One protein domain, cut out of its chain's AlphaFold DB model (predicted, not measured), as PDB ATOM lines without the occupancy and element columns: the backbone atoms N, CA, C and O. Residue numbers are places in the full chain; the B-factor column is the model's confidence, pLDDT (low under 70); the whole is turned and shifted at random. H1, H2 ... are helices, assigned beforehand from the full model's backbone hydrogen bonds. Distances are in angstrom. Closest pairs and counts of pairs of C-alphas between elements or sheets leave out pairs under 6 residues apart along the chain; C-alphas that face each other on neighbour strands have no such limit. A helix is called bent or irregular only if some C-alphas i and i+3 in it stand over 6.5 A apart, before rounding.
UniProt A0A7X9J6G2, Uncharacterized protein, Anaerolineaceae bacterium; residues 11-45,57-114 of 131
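AT A GLANCE: This is residues 11 to 45 and 57 to 114 of the 131 residues of an uncharacterized protein of Anaerolineaceae bacterium (UniProt A0A7X9J6G2). The long bent helix H3 folds back from the short helix H2 in a helical hairpin, and the long helix H1 packs on H2 through H1's residues 25 to 37. Residues 11 to 21 of H1 and 100 to 114 of H3 stick out at opposite ends and make much of the length. The printed part has 93 residues with three named helices, H1, H2 and H3 along the chain, and no named strand; the class is all helix. The whole is extended, with a radius of gyration of the C-alphas of 20.1 A and spans of 78 by 28 by 13 A.

HOW THE PARTS SIT: H3, residues 77 to 114, was assigned as one helix by its hydrogen bonds but is bent: C-alphas 90 and 93 are 6.5 A apart. Its arms, H3a, residues 77 to 90, and H3b, residues 93 to 114, stand at a steep tilt of 38 degrees, only just beyond shallow. H2, residues 57 to 75, touches H3a with its residues 65 to 73 alone, and the two form a hairpin at a shallow tilt of 23 degrees, opposite ways; their closest C-alphas, of Ser 73 and Ala 80, are 5.1 A apart. H2 and H3b are close but not clearly touching, with the closest C-alphas, of Ser 58 and Val 95, 6.3 A apart. H1, residues 11 to 45, touches H2 at a shallow tilt of 17 degrees, opposite ways; the closest C-alphas, of Val 29 and Gly 71, are 6.1 A apart. H1 is apart from both H3a and H3b. Every O i to N i+4 pair is within hydrogen-bond range in H1, H3a and H3b, and 14 of 15 are in H2.

IN THESE COORDINATES: H3a is 20.2 A long and H3b 31.9 A, ending at C-alpha 114 (-64.468, -9.427, -11.941). H2 is 28.1 A long. H1 is 51.2 A long, from C-alpha 11 (-5.302, -53.958, 14.502) to C-alpha 45 (-31.813, -20.917, -14.330).

THE WHOLE: The C-alphas of Ile 11 and Arg 114, the two farthest apart, are 78.6 A apart. Residues 46 to 56 are not printed, and C-alphas 45 and 57 are 12.3 A apart across the cut. The link from H2 to H3 is tight. The mean pLDDT of the printed part is 72.2, and 31 residues are under 70, among them 37 to 45, 57 to 60 and 91 to 100.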
ATOM      1  N   ILE A  11      -4.138 -54.673  13.940       78.31
ATOM      2  CA  ILE A  11      -5.302 -53.958  14.502       78.31
ATOM      3  C   ILE A  11      -5.279 -52.470  14.134       78.31
ATOM      4  O   ILE A  11      -6.299 -51.907  13.728       78.31
ATOM      5  N   THR A  12      -4.117 -51.827  14.269       78.62
ATOM      6  CA  THR A  12      -3.978 -50.395  13.981       78.62
ATOM      7  C   THR A  12      -4.205 -50.118  12.498       78.62
ATOM      8  O   THR A  12      -4.909 -49.167  12.149       78.62
ATOM      9  N   GLN A  13      -3.667 -50.971  11.620       78.81
ATOM     10  CA  GLN A  13      -3.801 -50.805  10.178       78.81
ATOM     11  C   GLN A  13      -5.224 -51.099   9.688       78.81
ATOM     12  O   GLN A  13      -5.733 -50.421   8.794       78.81
ATOM     13  N   ARG A  14      -5.906 -52.077  10.293       74.81
ATOM     14  CA  ARG A  14      -7.298 -52.405   9.968       74.81
ATOM     15  C   ARG A  14      -8.240 -51.254  10.326       74.81
ATOM     16  O   ARG A  14      -9.035 -50.843   9.488       74.81
ATOM     17  N   SER A  15      -8.056 -50.657  11.507       70.75
ATOM     18  CA  SER A  15      -8.815 -49.480  11.953       70.75
ATOM     19  C   SER A  15      -8.597 -48.260  11.045       70.75
ATOM     20  O   SER A  15      -9.551 -47.598  10.640       70.75
ATOM     21  N   THR A  16      -7.353 -47.988  10.631       74.75
ATOM     22  CA  THR A  16      -7.076 -46.854   9.728       74.75
ATOM     23  C   THR A  16      -7.653 -47.052   8.328       74.75
ATOM     24  O   THR A  16      -8.151 -46.090   7.747       74.75
ATOM     25  N   ASN A  17      -7.627 -48.273   7.789       70.06
ATOM     26  CA  ASN A  17      -8.211 -48.567   6.480       70.06
ATOM     27  C   ASN A  17      -9.743 -48.459   6.477       70.06
ATOM     28  O   ASN A  17     -10.301 -47.923   5.522       70.06
ATOM     29  N   GLU A  18     -10.421 -48.908   7.536       72.38
ATOM     30  CA  GLU A  18     -11.881 -48.774   7.660       72.38
ATOM     31  C   GLU A  18     -12.304 -47.293   7.687       72.38
ATOM     32  O   GLU A  18     -13.171 -46.890   6.912       72.38
ATOM     33  N   ILE A  19     -11.601 -46.453   8.458       68.56
ATOM     34  CA  ILE A  19     -11.855 -45.001   8.522       68.56
ATOM     35  C   ILE A  19     -11.589 -44.321   7.168       68.56
ATOM     36  O   ILE A  19     -12.357 -43.466   6.729       68.56
ATOM     37  N   GLN A  20     -10.509 -44.693   6.475       72.81
ATOM     38  CA  GLN A  20     -10.175 -44.149   5.151       72.81
ATOM     39  C   GLN A  20     -11.243 -44.498   4.103       72.81
ATOM     40  O   GLN A  20     -11.593 -43.655   3.269       72.81
ATOM     41  N   LEU A  21     -11.787 -45.718   4.154       68.44
ATOM     42  CA  LEU A  21     -12.817 -46.178   3.224       68.44
ATOM     43  C   LEU A  21     -14.156 -45.464   3.462       68.44
ATOM     44  O   LEU A  21     -14.811 -45.057   2.498       68.44
ATOM     45  N   GLU A  22     -14.543 -45.268   4.725       73.50
ATOM     46  CA  GLU A  22     -15.742 -44.502   5.086       73.50
ATOM     47  C   GLU A  22     -15.606 -43.028   4.693       73.50
ATOM     48  O   GLU A  22     -16.492 -42.488   4.028       73.50
ATOM     49  N   ASN A  23     -14.461 -42.405   4.987       74.25
ATOM     50  CA  ASN A  23     -14.189 -41.020   4.603       74.25
ATOM     51  C   ASN A  23     -14.219 -40.831   3.082       74.25
ATOM     52  O   ASN A  23     -14.796 -39.860   2.594       74.25
ATOM     53  N   SER A  24     -13.660 -41.776   2.322       74.44
ATOM     54  CA  SER A  24     -13.674 -41.731   0.854       74.44
ATOM     55  C   SER A  24     -15.091 -41.841   0.288       74.44
ATOM     56  O   SER A  24     -15.436 -41.125  -0.652       74.44
ATOM     57  N   ARG A  25     -15.945 -42.694   0.873       71.50
ATOM     58  CA  ARG A  25     -17.358 -42.826   0.473       71.50
ATOM     59  C   ARG A  25     -18.162 -41.571   0.795       71.50
ATOM     60  O   ARG A  25     -18.891 -41.090  -0.069       71.50
ATOM     61  N   VAL A  26     -18.004 -41.020   1.998       72.31
ATOM     62  CA  VAL A  26     -18.648 -39.761   2.407       72.31
ATOM     63  C   VAL A  26     -18.246 -38.630   1.460       72.31
ATOM     64  O   VAL A  26     -19.102 -37.897   0.970       72.31
ATOM     65  N   LEU A  27     -16.955 -38.523   1.146       73.44
ATOM     66  CA  LEU A  27     -16.421 -37.476   0.281       73.44
ATOM     67  C   LEU A  27     -16.904 -37.626  -1.170       73.44
ATOM     68  O   LEU A  27     -17.303 -36.637  -1.780       73.44
ATOM     69  N   ALA A  28     -16.968 -38.852  -1.700       72.31
ATOM     70  CA  ALA A  28     -17.543 -39.121  -3.019       72.31
ATOM     71  C   ALA A  28     -19.029 -38.732  -3.093       72.31
ATOM     72  O   ALA A  28     -19.463 -38.119  -4.071       72.31
ATOM     73  N   VAL A  29     -19.805 -39.032  -2.047       71.19
ATOM     74  CA  VAL A  29     -21.218 -38.641  -1.966       71.19
ATOM     75  C   VAL A  29     -21.359 -37.122  -1.875       71.19
ATOM     76  O   VAL A  29     -22.145 -36.553  -2.627       71.19
ATOM     77  N   LEU A  30     -20.554 -36.440  -1.056       68.50
ATOM     78  CA  LEU A  30     -20.571 -34.976  -0.962       68.50
ATOM     79  C   LEU A  30     -20.235 -34.301  -2.297       68.50
ATOM     80  O   LEU A  30     -20.957 -33.399  -2.713       68.50
ATOM     81  N   ILE A  31     -19.196 -34.760  -3.002       72.88
ATOM     82  CA  ILE A  31     -18.844 -34.244  -4.335       72.88
ATOM     83  C   ILE A  31     -19.996 -34.464  -5.322       72.88
ATOM     84  O   ILE A  31     -20.347 -33.553  -6.071       72.88
ATOM     85  N   SER A  32     -20.615 -35.646  -5.294       69.69
ATOM     86  CA  SER A  32     -21.753 -35.973  -6.160       69.69
ATOM     87  C   SER A  32     -22.955 -35.067  -5.883       69.69
ATOM     88  O   SER A  32     -23.581 -34.586  -6.825       69.69
ATOM     89  N   LEU A  33     -23.252 -34.775  -4.610       66.00
ATOM     90  CA  LEU A  33     -24.320 -33.847  -4.229       66.00
ATOM     91  C   LEU A  33     -24.021 -32.411  -4.666       66.00
ATOM     92  O   LEU A  33     -24.917 -31.737  -5.163       66.00
ATOM     93  N   VAL A  34     -22.782 -31.940  -4.507       68.81
ATOM     94  CA  VAL A  34     -22.383 -30.589  -4.932       68.81
ATOM     95  C   VAL A  34     -22.480 -30.448  -6.454       68.81
ATOM     96  O   VAL A  34     -23.028 -29.460  -6.949       68.81
ATOM     97  N   LEU A  35     -22.018 -31.450  -7.207       70.62
ATOM     98  CA  LEU A  35     -22.150 -31.489  -8.668       70.62
ATOM     99  C   LEU A  35     -23.614 -31.536  -9.106       70.62
ATOM    100  O   LEU A  35     -24.013 -30.808 -10.010       70.62
ATOM    101  N   PHE A  36     -24.431 -32.358  -8.448       73.38
ATOM    102  CA  PHE A  36     -25.856 -32.420  -8.739       73.38
ATOM    103  C   PHE A  36     -26.548 -31.087  -8.438       73.38
ATOM    104  O   PHE A  36     -27.300 -30.598  -9.273       73.38
ATOM    105  N   GLY A  37     -26.257 -30.466  -7.291       59.72
ATOM    106  CA  GLY A  37     -26.821 -29.175  -6.894       59.72
ATOM    107  C   GLY A  37     -26.476 -28.051  -7.871       59.72
ATOM    108  O   GLY A  37     -27.360 -27.313  -8.288       59.72
ATOM    109  N   THR A  38     -25.214 -27.968  -8.297       67.31
ATOM    110  CA  THR A  38     -24.757 -26.970  -9.284       67.31
ATOM    111  C   THR A  38     -25.344 -27.201 -10.676       67.31
ATOM    112  O   THR A  38     -25.749 -26.248 -11.338       67.31
ATOM    113  N   LEU A  39     -25.451 -28.457 -11.119       69.75
ATOM    114  CA  LEU A  39     -26.106 -28.796 -12.384       69.75
ATOM    115  C   LEU A  39     -27.608 -28.485 -12.348       69.75
ATOM    116  O   LEU A  39     -28.175 -28.010 -13.331       69.75
ATOM    117  N   TYR A  40     -28.247 -28.755 -11.215       60.81
ATOM    118  CA  TYR A  40     -29.663 -28.512 -11.007       60.81
ATOM    119  C   TYR A  40     -29.997 -27.021 -10.988       60.81
ATOM    120  O   TYR A  40     -30.939 -26.605 -11.656       60.81
ATOM    121  N   ASP A  41     -29.189 -26.219 -10.296       66.75
ATOM    122  CA  ASP A  41     -29.288 -24.757 -10.292       66.75
ATOM    123  C   ASP A  41     -29.151 -24.183 -11.713       66.75
ATOM    124  O   ASP A  41     -29.977 -23.386 -12.151       66.75
ATOM    125  N   ALA A  42     -28.193 -24.688 -12.499       67.62
ATOM    126  CA  ALA A  42     -28.019 -24.286 -13.895       67.62
ATOM    127  C   ALA A  42     -29.202 -24.690 -14.799       67.62
ATOM    128  O   ALA A  42     -29.624 -23.908 -15.655       67.62
ATOM    129  N   LEU A  43     -29.756 -25.896 -14.614       65.38
ATOM    130  CA  LEU A  43     -30.973 -26.338 -15.306       65.38
ATOM    131  C   LEU A  43     -32.172 -25.467 -14.930       65.38
ATOM    132  O   LEU A  43     -32.989 -25.140 -15.793       65.38
ATOM    133  N   MET A  44     -32.253 -25.058 -13.665       63.47
ATOM    134  CA  MET A  44     -33.345 -24.240 -13.168       63.47
ATOM    135  C   MET A  44     -33.256 -22.797 -13.662       63.47
ATOM    136  O   MET A  44     -34.243 -22.268 -14.166       63.47
ATOM    137  N   GLY A  45     -32.056 -22.215 -13.694       62.69
ATOM    138  CA  GLY A  45     -31.813 -20.917 -14.330       62.69
ATOM    139  C   GLY A  45     -32.098 -20.905 -15.841       62.69
ATOM    140  O   GLY A  45     -32.311 -19.841 -16.430       62.69
ATOM    141  N   THR A  57     -42.045 -24.572  -7.913       66.38
ATOM    142  CA  THR A  57     -40.979 -24.451  -6.895       66.38
ATOM    143  C   THR A  57     -40.994 -25.596  -5.875       66.38
ATOM    144  O   THR A  57     -39.946 -26.106  -5.486       66.38
ATOM    145  N   SER A  58     -42.181 -26.062  -5.477       62.81
ATOM    146  CA  SER A  58     -42.346 -27.194  -4.556       62.81
ATOM    147  C   SER A  58     -41.894 -28.528  -5.161       62.81
ATOM    148  O   SER A  58     -41.272 -29.333  -4.470       62.81
ATOM    149  N   LEU A  59     -42.138 -28.745  -6.455       66.44
ATOM    150  CA  LEU A  59     -41.678 -29.920  -7.198       66.44
ATOM    151  C   LEU A  59     -40.150 -29.942  -7.288       66.44
ATOM    152  O   LEU A  59     -39.541 -30.999  -7.122       66.44
ATOM    153  N   PHE A  60     -39.527 -28.772  -7.448       66.12
ATOM    154  CA  PHE A  60     -38.073 -28.682  -7.486       66.12
ATOM    155  C   PHE A  60     -37.420 -29.016  -6.136       66.12
ATOM    156  O   PHE A  60     -36.384 -29.681  -6.100       66.12
ATOM    157  N   VAL A  61     -38.037 -28.623  -5.020       71.31
ATOM    158  CA  VAL A  61     -37.564 -29.024  -3.683       71.31
ATOM    159  C   VAL A  61     -37.674 -30.540  -3.509       71.31
ATOM    160  O   VAL A  61     -36.723 -31.171  -3.057       71.31
ATOM    161  N   VAL A  62     -38.790 -31.148  -3.926       73.12
ATOM    162  CA  VAL A  62     -38.991 -32.606  -3.825       73.12
ATOM    163  C   VAL A  62     -37.924 -33.376  -4.607       73.12
ATOM    164  O   VAL A  62     -37.375 -34.348  -4.091       73.12
ATOM    165  N   VAL A  63     -37.570 -32.929  -5.815       74.19
ATOM    166  CA  VAL A  63     -36.518 -33.572  -6.622       74.19
ATOM    167  C   VAL A  63     -35.143 -33.477  -5.946       74.19
ATOM    168  O   VAL A  63     -34.432 -34.480  -5.879       74.19
ATOM    169  N   GLY A  64     -34.783 -32.322  -5.377       73.94
ATOM    170  CA  GLY A  64     -33.526 -32.171  -4.630       73.94
ATOM    171  C   GLY A  64     -33.451 -33.069  -3.387       73.94
ATOM    172  O   GLY A  64     -32.408 -33.659  -3.091       73.94
ATOM    173  N   VAL A  65     -34.576 -33.249  -2.690       79.19
ATOM    174  CA  VAL A  65     -34.682 -34.146  -1.527       79.19
ATOM    175  C   VAL A  65     -34.525 -35.601  -1.938       79.19
ATOM    176  O   VAL A  65     -33.789 -36.338  -1.287       79.19
ATOM    177  N   LEU A  66     -35.161 -36.011  -3.036       78.31
ATOM    178  CA  LEU A  66     -35.017 -37.364  -3.570       78.31
ATOM    179  C   LEU A  66     -33.567 -37.663  -3.965       78.31
ATOM    180  O   LEU A  66     -33.064 -38.733  -3.632       78.31
ATOM    181  N   ALA A  67     -32.870 -36.714  -4.594       76.50
ATOM    182  CA  ALA A  67     -31.452 -36.865  -4.919       76.50
ATOM    183  C   ALA A  67     -30.575 -36.985  -3.657       76.50
ATOM    184  O   ALA A  67     -29.701 -37.849  -3.575       76.50
ATOM    185  N   THR A  68     -30.858 -36.172  -2.635       77.88
ATOM    186  CA  THR A  68     -30.158 -36.219  -1.340       77.88
ATOM    187  C   THR A  68     -30.369 -37.567  -0.644       77.88
ATOM    188  O   THR A  68     -29.417 -38.178  -0.159       77.88
ATOM    189  N   LEU A  69     -31.602 -38.076  -0.644       78.31
ATOM    190  CA  LEU A  69     -31.947 -39.377  -0.068       78.31
ATOM    191  C   LEU A  69     -31.356 -40.546  -0.847       78.31
ATOM    192  O   LEU A  69     -30.939 -41.522  -0.228       78.31
ATOM    193  N   ALA A  70     -31.267 -40.444  -2.174       77.62
ATOM    194  CA  ALA A  70     -30.590 -41.439  -2.995       77.62
ATOM    195  C   ALA A  70     -29.106 -41.553  -2.606       77.62
ATOM    196  O   ALA A  70     -28.625 -42.660  -2.359       77.62
ATOM    197  N   GLY A  71     -28.408 -40.424  -2.432       78.75
ATOM    198  CA  GLY A  71     -27.030 -40.407  -1.923       78.75
ATOM    199  C   GLY A  71     -26.905 -40.984  -0.508       78.75
ATOM    200  O   GLY A  71     -26.013 -41.788  -0.240       78.75
ATOM    201  N   LEU A  72     -27.840 -40.644   0.385       77.12
ATOM    202  CA  LEU A  72     -27.860 -41.161   1.758       77.12
ATOM    203  C   LEU A  72     -28.135 -42.672   1.811       77.12
ATOM    204  O   LEU A  72     -27.535 -43.378   2.619       77.12
ATOM    205  N   SER A  73     -28.987 -43.182   0.916       80.94
ATOM    206  CA  SER A  73     -29.319 -44.608   0.820       80.94
ATOM    207  C   SER A  73     -28.129 -45.471   0.401       80.94
ATOM    208  O   SER A  73     -28.019 -46.611   0.848       80.94
ATOM    209  N   ALA A  74     -27.204 -44.910  -0.387       77.19
ATOM    210  CA  ALA A  74     -25.961 -45.574  -0.771       77.19
ATOM    211  C   ALA A  74     -24.964 -45.699   0.396       77.19
ATOM    212  O   ALA A  74     -24.083 -46.556   0.360       77.19
ATOM    213  N   LEU A  75     -25.103 -44.861   1.433       75.62
ATOM    214  CA  LEU A  75     -24.289 -44.919   2.648       75.62
ATOM    215  C   LEU A  75     -24.934 -45.795   3.726       75.62
ATOM    216  O   LEU A  75     -24.281 -46.656   4.306       75.62
ATOM    217  N   SER A  76     -26.212 -45.550   4.022       78.44
ATOM    218  CA  SER A  76     -26.937 -46.215   5.101       78.44
ATOM    219  C   SER A  76     -28.445 -46.086   4.896       78.44
ATOM    220  O   SER A  76     -29.025 -45.003   4.995       78.44
ATOM    221  N   TRP A  77     -29.100 -47.223   4.654       79.38
ATOM    222  CA  TRP A  77     -30.552 -47.292   4.487       79.38
ATOM    223  C   TRP A  77     -31.340 -46.735   5.696       79.38
ATOM    224  O   TRP A  77     -32.259 -45.942   5.482       79.38
ATOM    225  N   PRO A  78     -30.974 -47.034   6.964       78.38
ATOM    226  CA  PRO A  78     -31.625 -46.426   8.129       78.38
ATOM    227  C   PRO A  78     -31.493 -44.898   8.184       78.38
ATOM    228  O   PRO A  78     -32.452 -44.207   8.534       78.38
ATOM    229  N   ALA A  79     -30.325 -44.360   7.814       74.94
ATOM    230  CA  ALA A  79     -30.093 -42.918   7.799       74.94
ATOM    231  C   ALA A  79     -30.943 -42.222   6.727       74.94
ATOM    232  O   ALA A  79     -31.488 -41.151   6.984       74.94
ATOM    233  N   ALA A  80     -31.122 -42.852   5.561       76.56
ATOM    234  CA  ALA A  80     -32.003 -42.358   4.504       76.56
ATOM    235  C   ALA A  80     -33.463 -42.250   4.970       76.56
ATOM    236  O   ALA A  80     -34.094 -41.214   4.779       76.56
ATOM    237  N   VAL A  81     -33.990 -43.274   5.646       75.75
ATOM    238  CA  VAL A  81     -35.374 -43.253   6.151       75.75
ATOM    239  C   VAL A  81     -35.570 -42.175   7.222       75.75
ATOM    240  O   VAL A  81     -36.556 -41.439   7.176       75.75
ATOM    241  N   LEU A  82     -34.621 -42.025   8.152       73.12
ATOM    242  CA  LEU A  82     -34.658 -40.952   9.154       73.12
ATOM    243  C   LEU A  82     -34.567 -39.564   8.510       73.12
ATOM    244  O   LEU A  82     -35.323 -38.665   8.875       73.12
ATOM    245  N   GLY A  83     -33.691 -39.406   7.518       74.25
ATOM    246  CA  GLY A  83     -33.577 -38.183   6.731       74.25
ATOM    247  C   GLY A  83     -34.891 -37.825   6.039       74.25
ATOM    248  O   GLY A  83     -35.337 -36.686   6.145       74.25
ATOM    249  N   LEU A  84     -35.553 -38.800   5.405       76.00
ATOM    250  CA  LEU A  84     -36.844 -38.611   4.735       76.00
ATOM    251  C   LEU A  84     -37.917 -38.160   5.731       76.00
ATOM    252  O   LEU A  84     -38.658 -37.225   5.443       76.00
ATOM    253  N   LEU A  85     -37.990 -38.796   6.903       73.69
ATOM    254  CA  LEU A  85     -38.970 -38.454   7.934       73.69
ATOM    255  C   LEU A  85     -38.744 -37.048   8.500       73.69
ATOM    256  O   LEU A  85     -39.699 -36.280   8.603       73.69
ATOM    257  N   CYS A  86     -37.498 -36.676   8.802       72.38
ATOM    258  CA  CYS A  86     -37.156 -35.319   9.236       72.38
ATOM    259  C   CYS A  86     -37.497 -34.280   8.159       72.38
ATOM    260  O   CYS A  86     -38.052 -33.222   8.468       72.38
ATOM    261  N   PHE A  87     -37.216 -34.594   6.891       75.00
ATOM    262  CA  PHE A  87     -37.507 -33.698   5.775       75.00
ATOM    263  C   PHE A  87     -39.011 -33.551   5.533       75.00
ATOM    264  O   PHE A  87     -39.492 -32.442   5.320       75.00
ATOM    265  N   ALA A  88     -39.780 -34.637   5.619       72.50
ATOM    266  CA  ALA A  88     -41.234 -34.600   5.502       72.50
ATOM    267  C   ALA A  88     -41.876 -33.820   6.661       72.50
ATOM    268  O   ALA A  88     -42.760 -32.993   6.432       72.50
ATOM    269  N   ALA A  89     -41.394 -34.028   7.890       68.81
ATOM    270  CA  ALA A  89     -41.893 -33.345   9.081       68.81
ATOM    271  C   ALA A  89     -41.624 -31.828   9.052       68.81
ATOM    272  O   ALA A  89     -42.496 -31.046   9.423       68.81
ATOM    273  N   SER A  90     -40.444 -31.401   8.586       70.31
ATOM    274  CA  SER A  90     -40.080 -29.979   8.500       70.31
ATOM    275  C   SER A  90     -40.579 -29.297   7.218       70.31
ATOM    276  O   SER A  90     -41.039 -28.155   7.265       70.31
ATOM    277  N   GLY A  91     -40.517 -29.984   6.077       60.19
ATOM    278  CA  GLY A  91     -40.841 -29.435   4.759       60.19
ATOM    279  C   GLY A  91     -42.334 -29.429   4.430       60.19
ATOM    280  O   GLY A  91     -42.800 -28.526   3.732       60.19
ATOM    281  N   GLY A  92     -43.111 -30.374   4.972       66.31
ATOM    282  CA  GLY A  92     -44.563 -30.455   4.771       66.31
ATOM    283  C   GLY A  92     -45.309 -29.151   5.106       66.31
ATOM    284  O   GLY A  92     -46.040 -28.644   4.250       66.31
ATOM    285  N   PRO A  93     -45.088 -28.540   6.288       57.91
ATOM    286  CA  PRO A  93     -45.685 -27.253   6.652       57.91
ATOM    287  C   PRO A  93     -45.304 -26.106   5.704       57.91
ATOM    288  O   PRO A  93     -46.122 -25.230   5.423       57.91
ATOM    289  N   MET A  94     -44.075 -26.115   5.182       61.38
ATOM    290  CA  MET A  94     -43.561 -25.058   4.308       61.38
ATOM    291  C   MET A  94     -44.186 -25.131   2.908       61.38
ATOM    292  O   MET A  94     -44.621 -24.108   2.372       61.38
ATOM    293  N   VAL A  95     -44.321 -26.342   2.354       63.62
ATOM    294  CA  VAL A  95     -45.010 -26.575   1.074       63.62
ATOM    295  C   VAL A  95     -46.503 -26.276   1.212       63.62
ATOM    296  O   VAL A  95     -47.043 -25.512   0.411       63.62
ATOM    297  N   ALA A  96     -47.161 -26.769   2.264       61.72
ATOM    298  CA  ALA A  96     -48.574 -26.490   2.518       61.72
ATOM    299  C   ALA A  96     -48.849 -24.981   2.665       61.72
ATOM    300  O   ALA A  96     -49.777 -24.449   2.055       61.72
ATOM    301  N   GLY A  97     -47.997 -24.264   3.406       63.53
ATOM    302  CA  GLY A  97     -48.102 -22.814   3.561       63.53
ATOM    303  C   GLY A  97     -47.830 -22.032   2.270       63.53
ATOM    304  O   GLY A  97     -48.349 -20.925   2.108       63.53
ATOM    305  N   SER A  98     -47.025 -22.571   1.350       61.00
ATOM    306  CA  SER A  98     -46.814 -21.971   0.025       61.00
ATOM    307  C   SER A  98     -48.038 -22.149  -0.880       61.00
ATOM    308  O   SER A  98     -48.508 -21.168  -1.450       61.00
ATOM    309  N   ILE A  99     -48.631 -23.349  -0.908       67.00
ATOM    310  CA  ILE A  99     -49.838 -23.655  -1.690       67.00
ATOM    311  C   ILE A  99     -51.019 -22.826  -1.186       67.00
ATOM    312  O   ILE A  99     -51.726 -22.211  -1.978       67.00
ATOM    313  N   TRP A 100     -51.206 -22.740   0.133       66.94
ATOM    314  CA  TRP A 100     -52.306 -21.967   0.705       66.94
ATOM    315  C   TRP A 100     -52.202 -20.470   0.380       66.94
ATOM    316  O   TRP A 100     -53.194 -19.842   0.012       66.94
ATOM    317  N   ARG A 101     -50.989 -19.901   0.439       70.88
ATOM    318  CA  ARG A 101     -50.745 -18.508   0.033       70.88
ATOM    319  C   ARG A 101     -50.925 -18.296  -1.467       70.88
ATOM    320  O   ARG A 101     -51.448 -17.256  -1.851       70.88
ATOM    321  N   TYR A 102     -50.537 -19.268  -2.288       69.69
ATOM    322  CA  TYR A 102     -50.708 -19.211  -3.738       69.69
ATOM    323  C   TYR A 102     -52.187 -19.201  -4.141       69.69
ATOM    324  O   TYR A 102     -52.625 -18.314  -4.871       69.69
ATOM    325  N   VAL A 103     -52.976 -20.135  -3.601       76.56
ATOM    326  CA  VAL A 103     -54.422 -20.225  -3.866       76.56
ATOM    327  C   VAL A 103     -55.132 -18.949  -3.420       76.56
ATOM    328  O   VAL A 103     -55.905 -18.380  -4.187       76.56
ATOM    329  N   LYS A 104     -54.802 -18.435  -2.229       76.62
ATOM    330  CA  LYS A 104     -55.394 -17.192  -1.721       76.62
ATOM    331  C   LYS A 104     -55.103 -15.984  -2.621       76.62
ATOM    332  O   LYS A 104     -55.992 -15.173  -2.858       76.62
ATOM    333  N   ARG A 105     -53.884 -15.872  -3.162       76.19
ATOM    334  CA  ARG A 105     -53.506 -14.767  -4.060       76.19
ATOM    335  C   ARG A 105     -54.274 -14.809  -5.384       76.19
ATOM    336  O   ARG A 105     -54.742 -13.778  -5.853       76.19
ATOM    337  N   ARG A 106     -54.474 -16.009  -5.938       77.19
ATOM    338  CA  ARG A 106     -55.266 -16.221  -7.162       77.19
ATOM    339  C   ARG A 106     -56.736 -15.843  -6.992       77.19
ATOM    340  O   ARG A 106     -57.337 -15.299  -7.915       77.19
ATOM    341  N   GLU A 107     -57.321 -16.108  -5.826       79.56
ATOM    342  CA  GLU A 107     -58.699 -15.699  -5.530       79.56
ATOM    343  C   GLU A 107     -58.844 -14.172  -5.463       79.56
ATOM    344  O   GLU A 107     -59.835 -13.621  -5.948       79.56
ATOM    345  N   GLU A 108     -57.854 -13.478  -4.900       77.19
ATOM    346  CA  GLU A 108     -57.826 -12.013  -4.822       77.19
ATOM    347  C   GLU A 108     -57.664 -11.368  -6.214       77.19
ATOM    348  O   GLU A 108     -58.380 -10.412  -6.526       77.19
ATOM    349  N   GLU A 109     -56.809 -11.933  -7.076       80.25
ATOM    350  CA  GLU A 109     -56.635 -11.516  -8.479       80.25
ATOM    351  C   GLU A 109     -57.922 -11.696  -9.300       80.25
ATOM    352  O   GLU A 109     -58.405 -10.754  -9.923       80.25
ATOM    353  N   GLN A 110     -58.568 -12.865  -9.235       81.00
ATOM    354  CA  GLN A 110     -59.822 -13.087  -9.971       81.00
ATOM    355  C   GLN A 110     -60.962 -12.185  -9.484       81.00
ATOM    356  O   GLN A 110     -61.866 -11.826 -10.247       81.00
ATOM    357  N   ARG A 111     -60.966 -11.829  -8.195       81.31
ATOM    358  CA  ARG A 111     -62.001 -10.968  -7.619       81.31
ATOM    359  C   ARG A 111     -61.844  -9.518  -8.067       81.31
ATOM    360  O   ARG A 111     -62.862  -8.874  -8.323       81.31
ATOM    361  N   SER A 112     -60.613  -9.019  -8.177       81.81
ATOM    362  CA  SER A 112     -60.350  -7.663  -8.667       81.81
ATOM    363  C   SER A 112     -60.672  -7.531 -10.159       81.81
ATOM    364  O   SER A 112     -61.323  -6.563 -10.551       81.81
ATOM    365  N   GLU A 113     -60.363  -8.546 -10.972       81.44
ATOM    366  CA  GLU A 113     -60.725  -8.586 -12.397       81.44
ATOM    367  C   GLU A 113     -62.244  -8.590 -12.619       81.44
ATOM    368  O   GLU A 113     -62.765  -7.818 -13.426       81.44
ATOM    369  N   ARG A 114     -62.995  -9.402 -11.859       77.50
ATOM    370  CA  ARG A 114     -64.468  -9.427 -11.941       77.50
ATOM    371  C   ARG A 114     -65.103  -8.105 -11.508       77.50
ATOM    372  O   ARG A 114     -66.111  -7.697 -12.084       77.50
TER     373      ARG A 114